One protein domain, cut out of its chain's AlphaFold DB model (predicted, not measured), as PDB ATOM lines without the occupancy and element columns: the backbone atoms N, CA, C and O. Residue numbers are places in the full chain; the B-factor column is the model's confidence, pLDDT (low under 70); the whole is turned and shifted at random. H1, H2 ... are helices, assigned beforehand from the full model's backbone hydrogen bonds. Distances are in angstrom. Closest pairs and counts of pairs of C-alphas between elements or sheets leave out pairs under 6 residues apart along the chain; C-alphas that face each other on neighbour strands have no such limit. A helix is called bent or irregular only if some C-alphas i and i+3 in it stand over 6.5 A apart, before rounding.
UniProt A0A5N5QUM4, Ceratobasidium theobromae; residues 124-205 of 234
ATOM      1  N   VAL A 124     162.463  66.528 122.776       86.31
ATOM      2  CA  VAL A 124     162.946  66.960 121.459       86.31
ATOM      3  C   VAL A 124     161.853  67.689 120.669       86.31
ATOM      4  O   VAL A 124     162.137  68.703 120.034       86.31
ATOM      5  N   ALA A 125     160.596  67.233 120.738       82.50
ATOM      6  CA  ALA A 125     159.480  67.918 120.089       82.50
ATOM      7  C   ALA A 125     159.199  69.286 120.722       82.50
ATOM      8  O   ALA A 125     158.950  70.235 119.985       82.50
ATOM      9  N   ARG A 126     159.320  69.418 122.053       85.31
ATOM     10  CA  ARG A 126     159.152  70.710 122.744       85.31
ATOM     11  C   ARG A 126     160.203  71.732 122.320       85.31
ATOM     12  O   ARG A 126     159.839  72.831 121.919       85.31
ATOM     13  N   LYS A 127     161.483  71.341 122.298       90.81
ATOM     14  CA  LYS A 127     162.572  72.210 121.813       90.81
ATOM     15  C   LYS A 127     162.346  72.646 120.364       90.81
ATOM     16  O   LYS A 127     162.434  73.828 120.048       90.81
ATOM     17  N   ARG A 128     161.965  71.710 119.487       89.44
ATOM     18  CA  ARG A 128     161.651  72.020 118.083       89.44
ATOM     19  C   ARG A 128     160.462  72.976 117.954       89.44
ATOM     20  O   ARG A 128     160.481  73.870 117.113       89.44
ATOM     21  N   GLU A 129     159.425  72.798 118.764       88.62
ATOM     22  CA  GLU A 129     158.261  73.684 118.787       88.62
ATOM     23  C   GLU A 129     158.630  75.093 119.279       88.62
ATOM     24  O   GLU A 129     158.199  76.083 118.689       88.62
ATOM     25  N   GLU A 130     159.467  75.199 120.311       94.31
ATOM     26  CA  GLU A 130     159.995  76.471 120.817       94.31
ATOM     27  C   GLU A 130     160.837  77.199 119.768       94.31
ATOM     28  O   GLU A 130     160.644  78.399 119.558       94.31
ATOM     29  N   GLU A 131     161.697  76.482 119.042       95.44
ATOM     30  CA  GLU A 131     162.461  77.041 117.924       95.44
ATOM     31  C   GLU A 131     161.542  77.571 116.816       95.44
ATOM     32  O   GLU A 131     161.750  78.677 116.311       95.44
ATOM     33  N   ILE A 132     160.500  76.818 116.450       94.44
ATOM     34  CA  ILE A 132     159.523  77.248 115.439       94.44
ATOM     35  C   ILE A 132     158.772  78.492 115.924       94.44
ATOM     36  O   ILE A 132     158.639  79.459 115.173       94.44
ATOM     37  N   LYS A 133     158.342  78.522 117.189       94.69
ATOM     38  CA  LYS A 133     157.690  79.690 117.801       94.69
ATOM     39  C   LYS A 133     158.617  80.903 117.857       94.69
ATOM     40  O   LYS A 133     158.169  82.023 117.617       94.69
ATOM     41  N   ALA A 134     159.898  80.713 118.165       97.25
ATOM     42  CA  ALA A 134     160.888  81.787 118.190       97.25
ATOM     43  C   ALA A 134     161.111  82.369 116.789       97.25
ATOM     44  O   ALA A 134     161.063  83.588 116.613       97.25
ATOM     45  N   ARG A 135     161.262  81.510 115.773       97.12
ATOM     46  CA  ARG A 135     161.375  81.932 114.368       97.12
ATOM     47  C   ARG A 135     160.127  82.665 113.900       97.12
ATOM     48  O   ARG A 135     160.251  83.710 113.270       97.12
ATOM     49  N   PHE A 136     158.947  82.157 114.248       97.38
ATOM     50  CA  PHE A 136     157.683  82.801 113.916       97.38
ATOM     51  C   PHE A 136     157.569  84.187 114.557       97.38
ATOM     52  O   PHE A 136     157.312  85.154 113.850       97.38
ATOM     53  N   ARG A 137     157.830  84.314 115.865       96.94
ATOM     54  CA  ARG A 137     157.815  85.614 116.558       96.94
ATOM     55  C   ARG A 137     158.800  86.598 115.940       96.94
ATOM     56  O   ARG A 137     158.428  87.737 115.686       96.94
ATOM     57  N   LYS A 138     160.025  86.149 115.655       97.62
ATOM     58  CA  LYS A 138     161.053  86.971 115.009       97.62
ATOM     59  C   LYS A 138     160.606  87.452 113.630       97.62
ATOM     60  O   LYS A 138     160.700  88.641 113.346       97.62
ATOM     61  N   PHE A 139     160.111  86.542 112.792       97.69
ATOM     62  CA  PHE A 139     159.614  86.875 111.460       97.69
ATOM     63  C   PHE A 139     158.434  87.847 111.534       97.69
ATOM     64  O   PHE A 139     158.443  88.870 110.862       97.69
ATOM     65  N   TRP A 140     157.460  87.573 112.402       96.19
ATOM     66  CA  TRP A 140     156.266  88.399 112.536       96.19
ATOM     67  C   TRP A 140     156.590  89.805 113.048       96.19
ATOM     68  O   TRP A 140     156.157  90.780 112.447       96.19
ATOM     69  N   MET A 141     157.417  89.925 114.088       92.56
ATOM     70  CA  MET A 141     157.880  91.226 114.583       92.56
ATOM     71  C   MET A 141     158.655  92.009 113.526       92.56
ATOM     72  O   MET A 141     158.426  93.206 113.375       92.56
ATOM     73  N   ALA A 142     159.521  91.344 112.758       94.75
ATOM     74  CA  ALA A 142     160.239  91.992 111.667       94.75
ATOM     75  C   ALA A 142     159.282  92.490 110.570       94.75
ATOM     76  O   ALA A 142     159.401  93.633 110.144       94.75
ATOM     77  N   SER A 143     158.303  91.678 110.154       95.06
ATOM     78  CA  SER A 143     157.305  92.082 109.152       95.06
ATOM     79  C   SER A 143     156.408  93.222 109.634       95.06
ATOM     80  O   SER A 143     156.085  94.114 108.856       95.06
ATOM     81  N   VAL A 144     156.015  93.215 110.911       91.56
ATOM     82  CA  VAL A 144     155.243  94.309 111.512       91.56
ATOM     83  C   VAL A 144     156.077  95.591 111.527       91.56
ATOM     84  O   VAL A 144     155.602  96.623 111.063       91.56
ATOM     85  N   ALA A 145     157.331  95.527 111.985       92.12
ATOM     86  CA  ALA A 145     158.230  96.680 112.005       92.12
ATOM     87  C   ALA A 145     158.496  97.250 110.600       92.12
ATOM     88  O   ALA A 145     158.519  98.468 110.431       92.12
ATOM     89  N   ASP A 146     158.646  96.390 109.590       92.56
ATOM     90  CA  ASP A 146     158.853  96.815 108.201       92.56
ATOM     91  C   ASP A 146     157.614  97.522 107.627       92.56
ATOM     92  O   ASP A 146     157.734  98.546 106.956       92.56
ATOM     93  N   GLY A 147     156.410  97.068 107.994       90.19
ATOM     94  CA  GLY A 147     155.161  97.757 107.657       90.19
ATOM     95  C   GLY A 147     155.062  99.175 108.237       90.19
ATOM     96  O   GLY A 147     154.504 100.061 107.592       90.19
ATOM     97  N   PHE A 148     155.645  99.419 109.416       90.06
ATOM     98  CA  PHE A 148     155.682 100.749 110.041       90.06
ATOM     99  C   PHE A 148     156.844 101.624 109.572       90.06
ATOM    100  O   PHE A 148     156.825 102.831 109.806       90.06
ATOM    101  N   ARG A 149     157.848 101.065 108.892       88.62
ATOM    102  CA  ARG A 149     159.021 101.824 108.444       88.62
ATOM    103  C   ARG A 149     158.639 102.959 107.491       88.62
ATOM    104  O   ARG A 149     159.094 104.082 107.677       88.62
ATOM    105  N   SER A 150     157.745 102.682 106.541       82.94
ATOM    106  CA  SER A 150     157.225 103.695 105.612       82.94
ATOM    107  C   SER A 150     156.404 104.781 106.322       82.94
ATOM    108  O   SER A 150     156.510 105.946 105.957       82.94
ATOM    109  N   ASP A 151     155.610 104.418 107.336       84.69
ATOM    110  CA  ASP A 151     154.752 105.352 108.091       84.69
ATOM    111  C   ASP A 151     155.607 106.250 109.012       84.69
ATOM    112  O   ASP A 151     155.362 107.448 109.123       84.69
ATOM    113  N   LEU A 152     156.689 105.718 109.601       82.75
ATOM    114  CA  LEU A 152     157.660 106.508 110.372       82.75
ATOM    115  C   LEU A 152     158.462 107.477 109.492       82.75
ATOM    116  O   LEU A 152     158.702 108.617 109.895       82.75
ATOM    117  N   GLU A 153     158.863 107.053 108.290       82.56
ATOM    118  CA  GLU A 153     159.504 107.939 107.311       82.56
ATOM    119  C   GLU A 153     158.549 109.049 106.848       82.56
ATOM    120  O   GLU A 153     158.974 110.198 106.706       82.56
ATOM    121  N   GLU A 154     157.259 108.742 106.690       82.06
ATOM    122  CA  GLU A 154     156.218 109.728 106.400       82.06
ATOM    123  C   GLU A 154     156.066 110.727 107.552       82.06
ATOM    124  O   GLU A 154     156.222 111.927 107.324       82.06
ATOM    125  N   LEU A 155     155.899 110.262 108.797       76.75
ATOM    126  CA  LEU A 155     155.810 111.128 109.981       76.75
ATOM    127  C   LEU A 155     157.042 112.028 110.136       76.75
ATOM    128  O   LEU A 155     156.911 113.213 110.444       76.75
ATOM    129  N   HIS A 156     158.247 111.517 109.879       77.44
ATOM    130  CA  HIS A 156     159.461 112.336 109.907       77.44
ATOM    131  C   HIS A 156     159.492 113.384 108.790       77.44
ATOM    132  O   HIS A 156     160.013 114.485 108.995       77.44
ATOM    133  N   LYS A 157     158.912 113.084 107.624       74.12
ATOM    134  CA  LYS A 157     158.839 114.015 106.495       74.12
ATOM    135  C   LYS A 157     157.798 115.108 106.717       74.12
ATOM    136  O   LYS A 157     158.090 116.269 106.430       74.12
ATOM    137  N   VAL A 158     156.638 114.770 107.287       60.91
ATOM    138  CA  VAL A 158     155.614 115.765 107.648       60.91
ATOM    139  C   VAL A 158     156.116 116.660 108.787       60.91
ATOM    140  O   VAL A 158     156.053 117.879 108.669       60.91
ATOM    141  N   ASN A 159     156.769 116.092 109.809       58.94
ATOM    142  CA  ASN A 159     157.351 116.860 110.921       58.94
ATOM    143  C   ASN A 159     158.468 117.824 110.481       58.94
ATOM    144  O   ASN A 159     158.678 118.867 111.108       58.94
ATOM    145  N   PHE A 160     159.197 117.498 109.409       54.75
ATOM    146  CA  PHE A 160     160.208 118.391 108.844       54.75
ATOM    147  C   PHE A 160     159.575 119.591 108.126       54.75
ATOM    148  O   PHE A 160     160.045 120.717 108.287       54.75
ATOM    149  N   ILE A 161     158.482 119.380 107.390       57.44
ATOM    150  CA  ILE A 161     157.751 120.459 106.708       57.44
ATOM    151  C   ILE A 161     157.003 121.327 107.725       57.44
ATOM    152  O   ILE A 161     157.046 122.556 107.628       57.44
ATOM    153  N   ASP A 162     156.419 120.719 108.757       54.91
ATOM    154  CA  ASP A 162     155.730 121.455 109.811       54.91
ATOM    155  C   ASP A 162     156.696 122.280 110.657       54.91
ATOM    156  O   ASP A 162     156.372 123.417 110.958       54.91
ATOM    157  N   ARG A 163     157.926 121.836 110.953       53.56
ATOM    158  CA  ARG A 163     158.904 122.696 111.658       53.56
ATOM    159  C   ARG A 163     159.331 123.929 110.859       53.56
ATOM    160  O   ARG A 163     159.528 124.993 111.448       53.56
ATOM    161  N   VAL A 164     159.463 123.811 109.539       55.38
ATOM    162  CA  VAL A 164     159.809 124.949 108.669       55.38
ATOM    163  C   VAL A 164     158.602 125.886 108.503       55.38
ATOM    164  O   VAL A 164     158.762 127.107 108.543       55.38
ATOM    165  N   SER A 165     157.387 125.336 108.426       49.22
ATOM    166  CA  SER A 165     156.131 126.098 108.369       49.22
ATOM    167  C   SER A 165     155.790 126.790 109.703       49.22
ATOM    168  O   SER A 165     155.392 127.956 109.729       49.22
ATOM    169  N   PHE A 166     156.037 126.132 110.840       49.81
ATOM    170  CA  PHE A 166     155.775 126.669 112.180       49.81
ATOM    171  C   PHE A 166     156.708 127.841 112.512       49.81
ATOM    172  O   PHE A 166     156.282 128.811 113.137       49.81
ATOM    173  N   CYS A 167     157.954 127.813 112.025       48.75
ATOM    174  CA  CYS A 167     158.878 128.940 112.168       48.75
ATOM    175  C   CYS A 167     158.421 130.171 111.352       48.75
ATOM    176  O   CYS A 167     158.536 131.302 111.823       48.75
ATOM    177  N   ALA A 168     157.808 129.967 110.178       49.56
ATOM    178  CA  ALA A 168     157.208 131.050 109.390       49.56
ATOM    179  C   ALA A 168     155.907 131.601 110.013       49.56
ATOM    180  O   ALA A 168     155.622 132.795 109.900       49.56
ATOM    181  N   CYS A 169     155.140 130.768 110.725       48.19
ATOM    182  CA  CYS A 169     153.913 131.189 111.409       48.19
ATOM    183  C   CYS A 169     154.183 132.031 112.670       48.19
ATOM    184  O   CYS A 169     153.436 132.971 112.945       48.19
ATOM    185  N   ILE A 170     155.279 131.773 113.398       51.84
ATOM    186  CA  ILE A 170     155.669 132.587 114.568       51.84
ATOM    187  C   ILE A 170     155.945 134.051 114.171       51.84
ATOM    188  O   ILE A 170     155.659 134.959 114.953       51.84
ATOM    189  N   ALA A 171     156.380 134.318 112.934       52.41
ATOM    190  CA  ALA A 171     156.557 135.684 112.433       52.41
ATOM    191  C   ALA A 171     155.233 136.438 112.156       52.41
ATOM    192  O   ALA A 171     155.250 137.661 112.031       52.41
ATOM    193  N   CYS A 172     154.081 135.754 112.112       47.16
ATOM    194  CA  CYS A 172     152.760 136.384 111.948       47.16
ATOM    195  C   CYS A 172     152.055 136.713 113.282       47.16
ATOM    196  O   CYS A 172     150.980 137.318 113.280       47.16
ATOM    197  N   VAL A 173     152.640 136.371 114.439       50.25
ATOM    198  CA  VAL A 173     152.037 136.591 115.771       50.25
ATOM    199  C   VAL A 173     152.267 138.030 116.262       50.25
ATOM    200  O   VAL A 173     152.914 138.287 117.274       50.25
ATOM    201  N   ARG A 174     151.698 139.009 115.552       51.72
ATOM    202  CA  ARG A 174     151.403 140.349 116.104       51.72
ATOM    203  C   ARG A 174     149.968 140.799 115.815       51.72
ATOM    204  O   ARG A 174     149.734 141.968 115.535       51.72
ATOM    205  N   GLY A 175     148.996 139.896 115.972       50.34
ATOM    206  CA  GLY A 175     147.631 140.326 116.302       50.34
ATOM    207  C   GLY A 175     146.489 139.544 115.664       50.34
ATOM    208  O   GLY A 175     145.821 140.060 114.776       50.34
ATOM    209  N   SER A 176     146.188 138.347 116.170       47.34
ATOM    210  CA  SER A 176     144.796 137.890 116.344       47.34
ATOM    211  C   SER A 176     144.723 136.520 117.023       47.34
ATOM    212  O   SER A 176     145.504 135.635 116.676       47.34
ATOM    213  N   PRO A 177     143.762 136.301 117.938       49.91
ATOM    214  CA  PRO A 177     143.516 135.002 118.534       49.91
ATOM    215  C   PRO A 177     142.557 134.220 117.633       49.91
ATOM    216  O   PRO A 177     141.352 134.476 117.605       49.91
ATOM    217  N   ARG A 178     143.079 133.253 116.882       47.44
ATOM    218  CA  ARG A 178     142.260 132.168 116.335       47.44
ATOM    219  C   ARG A 178     142.907 130.850 116.724       47.44
ATOM    220  O   ARG A 178     144.076 130.610 116.453       47.44
ATOM    221  N   THR A 179     142.136 130.053 117.447       51.81
ATOM    222  CA  THR A 179     142.467 128.718 117.934       51.81
ATOM    223  C   THR A 179     142.664 127.779 116.750       51.81
ATOM    224  O   THR A 179     141.695 127.255 116.205       51.81
ATOM    225  N   CYS A 180     143.912 127.568 116.346       44.06
ATOM    226  CA  CYS A 180     144.267 126.539 115.380       44.06
ATOM    227  C   CYS A 180     144.878 125.366 116.151       44.06
ATOM    228  O   CYS A 180     146.096 125.257 116.271       44.06
ATOM    229  N   VAL A 181     144.021 124.502 116.704       49.56
ATOM    230  CA  VAL A 181     144.407 123.130 117.059       49.56
ATOM    231  C   VAL A 181     144.533 122.385 115.735       49.56
ATOM    232  O   VAL A 181     143.585 121.782 115.247       49.56
ATOM    233  N   GLN A 182     145.685 122.539 115.091       48.44
ATOM    234  CA  GLN A 182     146.061 121.743 113.933       48.44
ATOM    235  C   GLN A 182     146.986 120.640 114.452       48.44
ATOM    236  O   GLN A 182     148.207 120.748 114.385       48.44
ATOM    237  N   GLU A 183     146.386 119.600 115.034       44.19
ATOM    238  CA  GLU A 183     147.052 118.307 115.162       44.19
ATOM    239  C   GLU A 183     147.224 117.735 113.753       44.19
ATOM    240  O   GLU A 183     146.260 117.335 113.096       44.19
ATOM    241  N   ALA A 184     148.457 117.735 113.261       54.75
ATOM    242  CA  ALA A 184     148.828 116.984 112.078       54.75
ATOM    243  C   ALA A 184     149.291 115.583 112.503       54.75
ATOM    244  O   ALA A 184     150.257 115.437 113.248       54.75
ATOM    245  N   GLY A 185     148.608 114.552 112.001       55.69
ATOM    246  CA  GLY A 185     149.220 113.239 111.767       55.69
ATOM    247  C   GLY A 185     148.365 112.023 112.110       55.69
ATOM    248  O   GLY A 185     148.321 111.073 111.333       55.69
ATOM    249  N   LEU A 186     147.636 112.046 113.224       58.94
ATOM    250  CA  LEU A 186     146.647 111.019 113.541       58.94
ATOM    251  C   LEU A 186     145.295 111.696 113.613       58.94
ATOM    252  O   LEU A 186     144.947 112.294 114.623       58.94
ATOM    253  N   THR A 187     144.523 111.610 112.530       71.06
ATOM    254  CA  THR A 187     143.110 111.966 112.624       71.06
ATOM    255  C   THR A 187     142.519 111.182 113.794       71.06
ATOM    256  O   THR A 187     142.813 109.997 113.954       71.06
ATOM    257  N   GLU A 188     141.706 111.823 114.624       73.81
ATOM    258  CA  GLU A 188     141.040 111.188 115.771       73.81
ATOM    259  C   GLU A 188     140.384 109.848 115.378       73.81
ATOM    260  O   GLU A 188     140.450 108.859 116.103       73.81
ATOM    261  N   SER A 189     139.868 109.773 114.148       76.31
ATOM    262  CA  SER A 189     139.361 108.552 113.522       76.31
ATOM    263  C   SER A 189     140.395 107.422 113.376       76.31
ATOM    264  O   SER A 189     140.056 106.258 113.582       76.31
ATOM    265  N   ARG A 190     141.653 107.727 113.036       74.50
ATOM    266  CA  ARG A 190     142.750 106.751 112.912       74.50
ATOM    267  C   ARG A 190     143.234 106.289 114.287       74.50
ATOM    268  O   ARG A 190     143.479 105.098 114.459       74.50
ATOM    269  N   LEU A 191     143.307 107.195 115.265       83.50
ATOM    270  CA  LEU A 191     143.595 106.843 116.660       83.50
ATOM    271  C   LEU A 191     142.505 105.920 117.230       83.50
ATOM    272  O   LEU A 191     142.821 104.884 117.809       83.50
ATOM    273  N   ALA A 192     141.230 106.245 116.997       83.56
ATOM    274  CA  ALA A 192     140.102 105.423 117.429       83.56
ATOM    275  C   ALA A 192     140.144 104.013 116.811       83.56
ATOM    276  O   ALA A 192     139.973 103.030 117.526       83.56
ATOM    277  N   LEU A 193     140.449 103.897 115.513       84.31
ATOM    278  CA  LEU A 193     140.596 102.598 114.841       84.31
ATOM    279  C   LEU A 193     141.773 101.771 115.377       84.31
ATOM    280  O   LEU A 193     141.673 100.545 115.452       84.31
ATOM    281  N   LEU A 194     142.878 102.421 115.752       86.50
ATOM    282  CA  LEU A 194     144.019 101.765 116.397       86.50
ATOM    283  C   LEU A 194     143.641 101.231 117.781       86.50
ATOM    284  O   LEU A 194     143.947 100.080 118.088       86.50
ATOM    285  N   ILE A 195     142.936 102.031 118.584       86.56
ATOM    286  CA  ILE A 195     142.451 101.624 119.910       86.56
ATOM    287  C   ILE A 195     141.475 100.448 119.785       86.56
ATOM    288  O   ILE A 195     141.629  99.464 120.502       86.56
ATOM    289  N   ASP A 196     140.530 100.502 118.845       86.75
ATOM    290  CA  ASP A 196     139.532  99.443 118.642       86.75
ATOM    291  C   ASP A 196     140.171  98.144 118.110       86.75
ATOM    292  O   ASP A 196     139.845  97.044 118.556       86.75
ATOM    293  N   SER A 197     141.176  98.255 117.232       85.94
ATOM    294  CA  SER A 197     141.939  97.098 116.737       85.94
ATOM    295  C   SER A 197     142.795  96.450 117.830       85.94
ATOM    296  O   SER A 197     142.890  95.223 117.890       85.94
ATOM    297  N   LEU A 198     143.408  97.252 118.709       86.00
ATOM    298  CA  LEU A 198     144.178  96.750 119.850       86.00
ATOM    299  C   LEU A 198     143.267  96.122 120.909       86.00
ATOM    300  O   LEU A 198     143.575  95.036 121.396       86.00
ATOM    301  N   ALA A 199     142.133  96.752 121.219       82.56
ATOM    302  CA  ALA A 199     141.139  96.212 122.143       82.56
ATOM    303  C   ALA A 199     140.548  94.892 121.622       82.56
ATOM    304  O   ALA A 199     140.512  93.903 122.351       82.56
ATOM    305  N   SER A 200     140.183  94.830 120.336       82.44
ATOM    306  CA  SER A 200     139.656  93.611 119.713       82.44
ATOM    307  C   SER A 200     140.708  92.502 119.570       82.44
ATOM    308  O   SER A 200     140.342  91.326 119.525       82.44
ATOM    309  N   GLY A 201     141.995  92.847 119.457       70.56
ATOM    310  CA  GLY A 201     143.091  91.883 119.352       70.56
ATOM    311  C   GLY A 201     143.554  91.330 120.702       70.56
ATOM    312  O   GLY A 201     143.927  90.158 120.782       70.56
ATOM    313  N   ALA A 202     143.507  92.138 121.766       65.19
ATOM    314  CA  ALA A 202     143.946  91.747 123.105       65.19
ATOM    315  C   ALA A 202     143.125  90.580 123.683       65.19
ATOM    316  O   ALA A 202     143.702  89.683 124.300       65.19
ATOM    317  N   ASP A 203     141.819  90.525 123.404       57.53
ATOM    318  CA  ASP A 203     140.947  89.434 123.865       57.53
ATOM    319  C   ASP A 203     141.329  88.066 123.274       57.53
ATOM    320  O   ASP A 203     141.196  87.040 123.937       57.53
ATOM    321  N   VAL A 204     141.882  88.020 122.058       64.19
ATOM    322  CA  VAL A 204     142.272  86.754 121.408       64.19
ATOM    323  C   VAL A 204     143.550  86.171 122.020       64.19
ATOM    324  O   VAL A 204     143.708  84.951 122.077       64.19
ATOM    325  N   PHE A 205     144.456  87.025 122.504       56.75
ATOM    326  CA  PHE A 205     145.708  86.590 123.131       56.75
ATOM    327  C   PHE A 205     145.580  86.385 124.645       56.75
ATOM    328  O   PHE A 205     146.280  85.533 125.192       56.75
TER     329      PHE A 205
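What this domain is: This is residues 124 to 205 of the 234 residues of a protein of Ceratobasidium theobromae (UniProt A0A5N5QUM4). One long helix, H1, gently bent near its middle, makes nearly the whole length of a thin rod; beyond its far end a long loop, residues 171 to 187, folds back, and the shorter helix H2 runs back beside H1 across an open gap. The two helices make an open, uneven pair of legs with no contact between them. The printed part has 82 residues with two named helices, H1 then H2, and no named strand; its class is all helix. It is extended, with a radius of gyration of the C-alphas of 21.4 A and spans of 75 by 26 by 13 A.

Where its parts are: By its hydrogen bonds H1 was assigned as one helix, residues 124 to 170, but it is bent: C-alphas 147 and 150 are 6.6 A apart. Arm H1a, residues 124 to 147, begins with C-alpha 124 at (162.946, 66.960, 121.459) and is 34.6 A long from first to last C-alpha. Arm H1b, residues 150 to 170, is 30.3 A long and ends with C-alpha 170 at (155.669, 132.587, 114.568). H2, residues 188 to 205, is 26.1 A long and ends with C-alpha 205 at (145.708, 86.590, 123.131).

How they stand to each other: H1a and H1b stand at a shallow tilt of 33 degrees, only just short of steep. H2 is apart from H1a and from H1b, with no C-alpha within 8 A of either arm. Residues 124 to 153, 163 to 183 and 187 to 205 stand free. Every O i to N i+4 pair is within hydrogen-bond range in H1a and H1b; in H2, 11 of 14 are.

The domain as a whole: The C-alphas of Val 124 and Gly 175, the two farthest apart, are 75.1 A from each other. The printed part has no cut. The link from H1 to H2, 17 residues, is long. The mean pLDDT of the printed part is 73.3, and residues 158 to 186 and 202 to 205 are under 70.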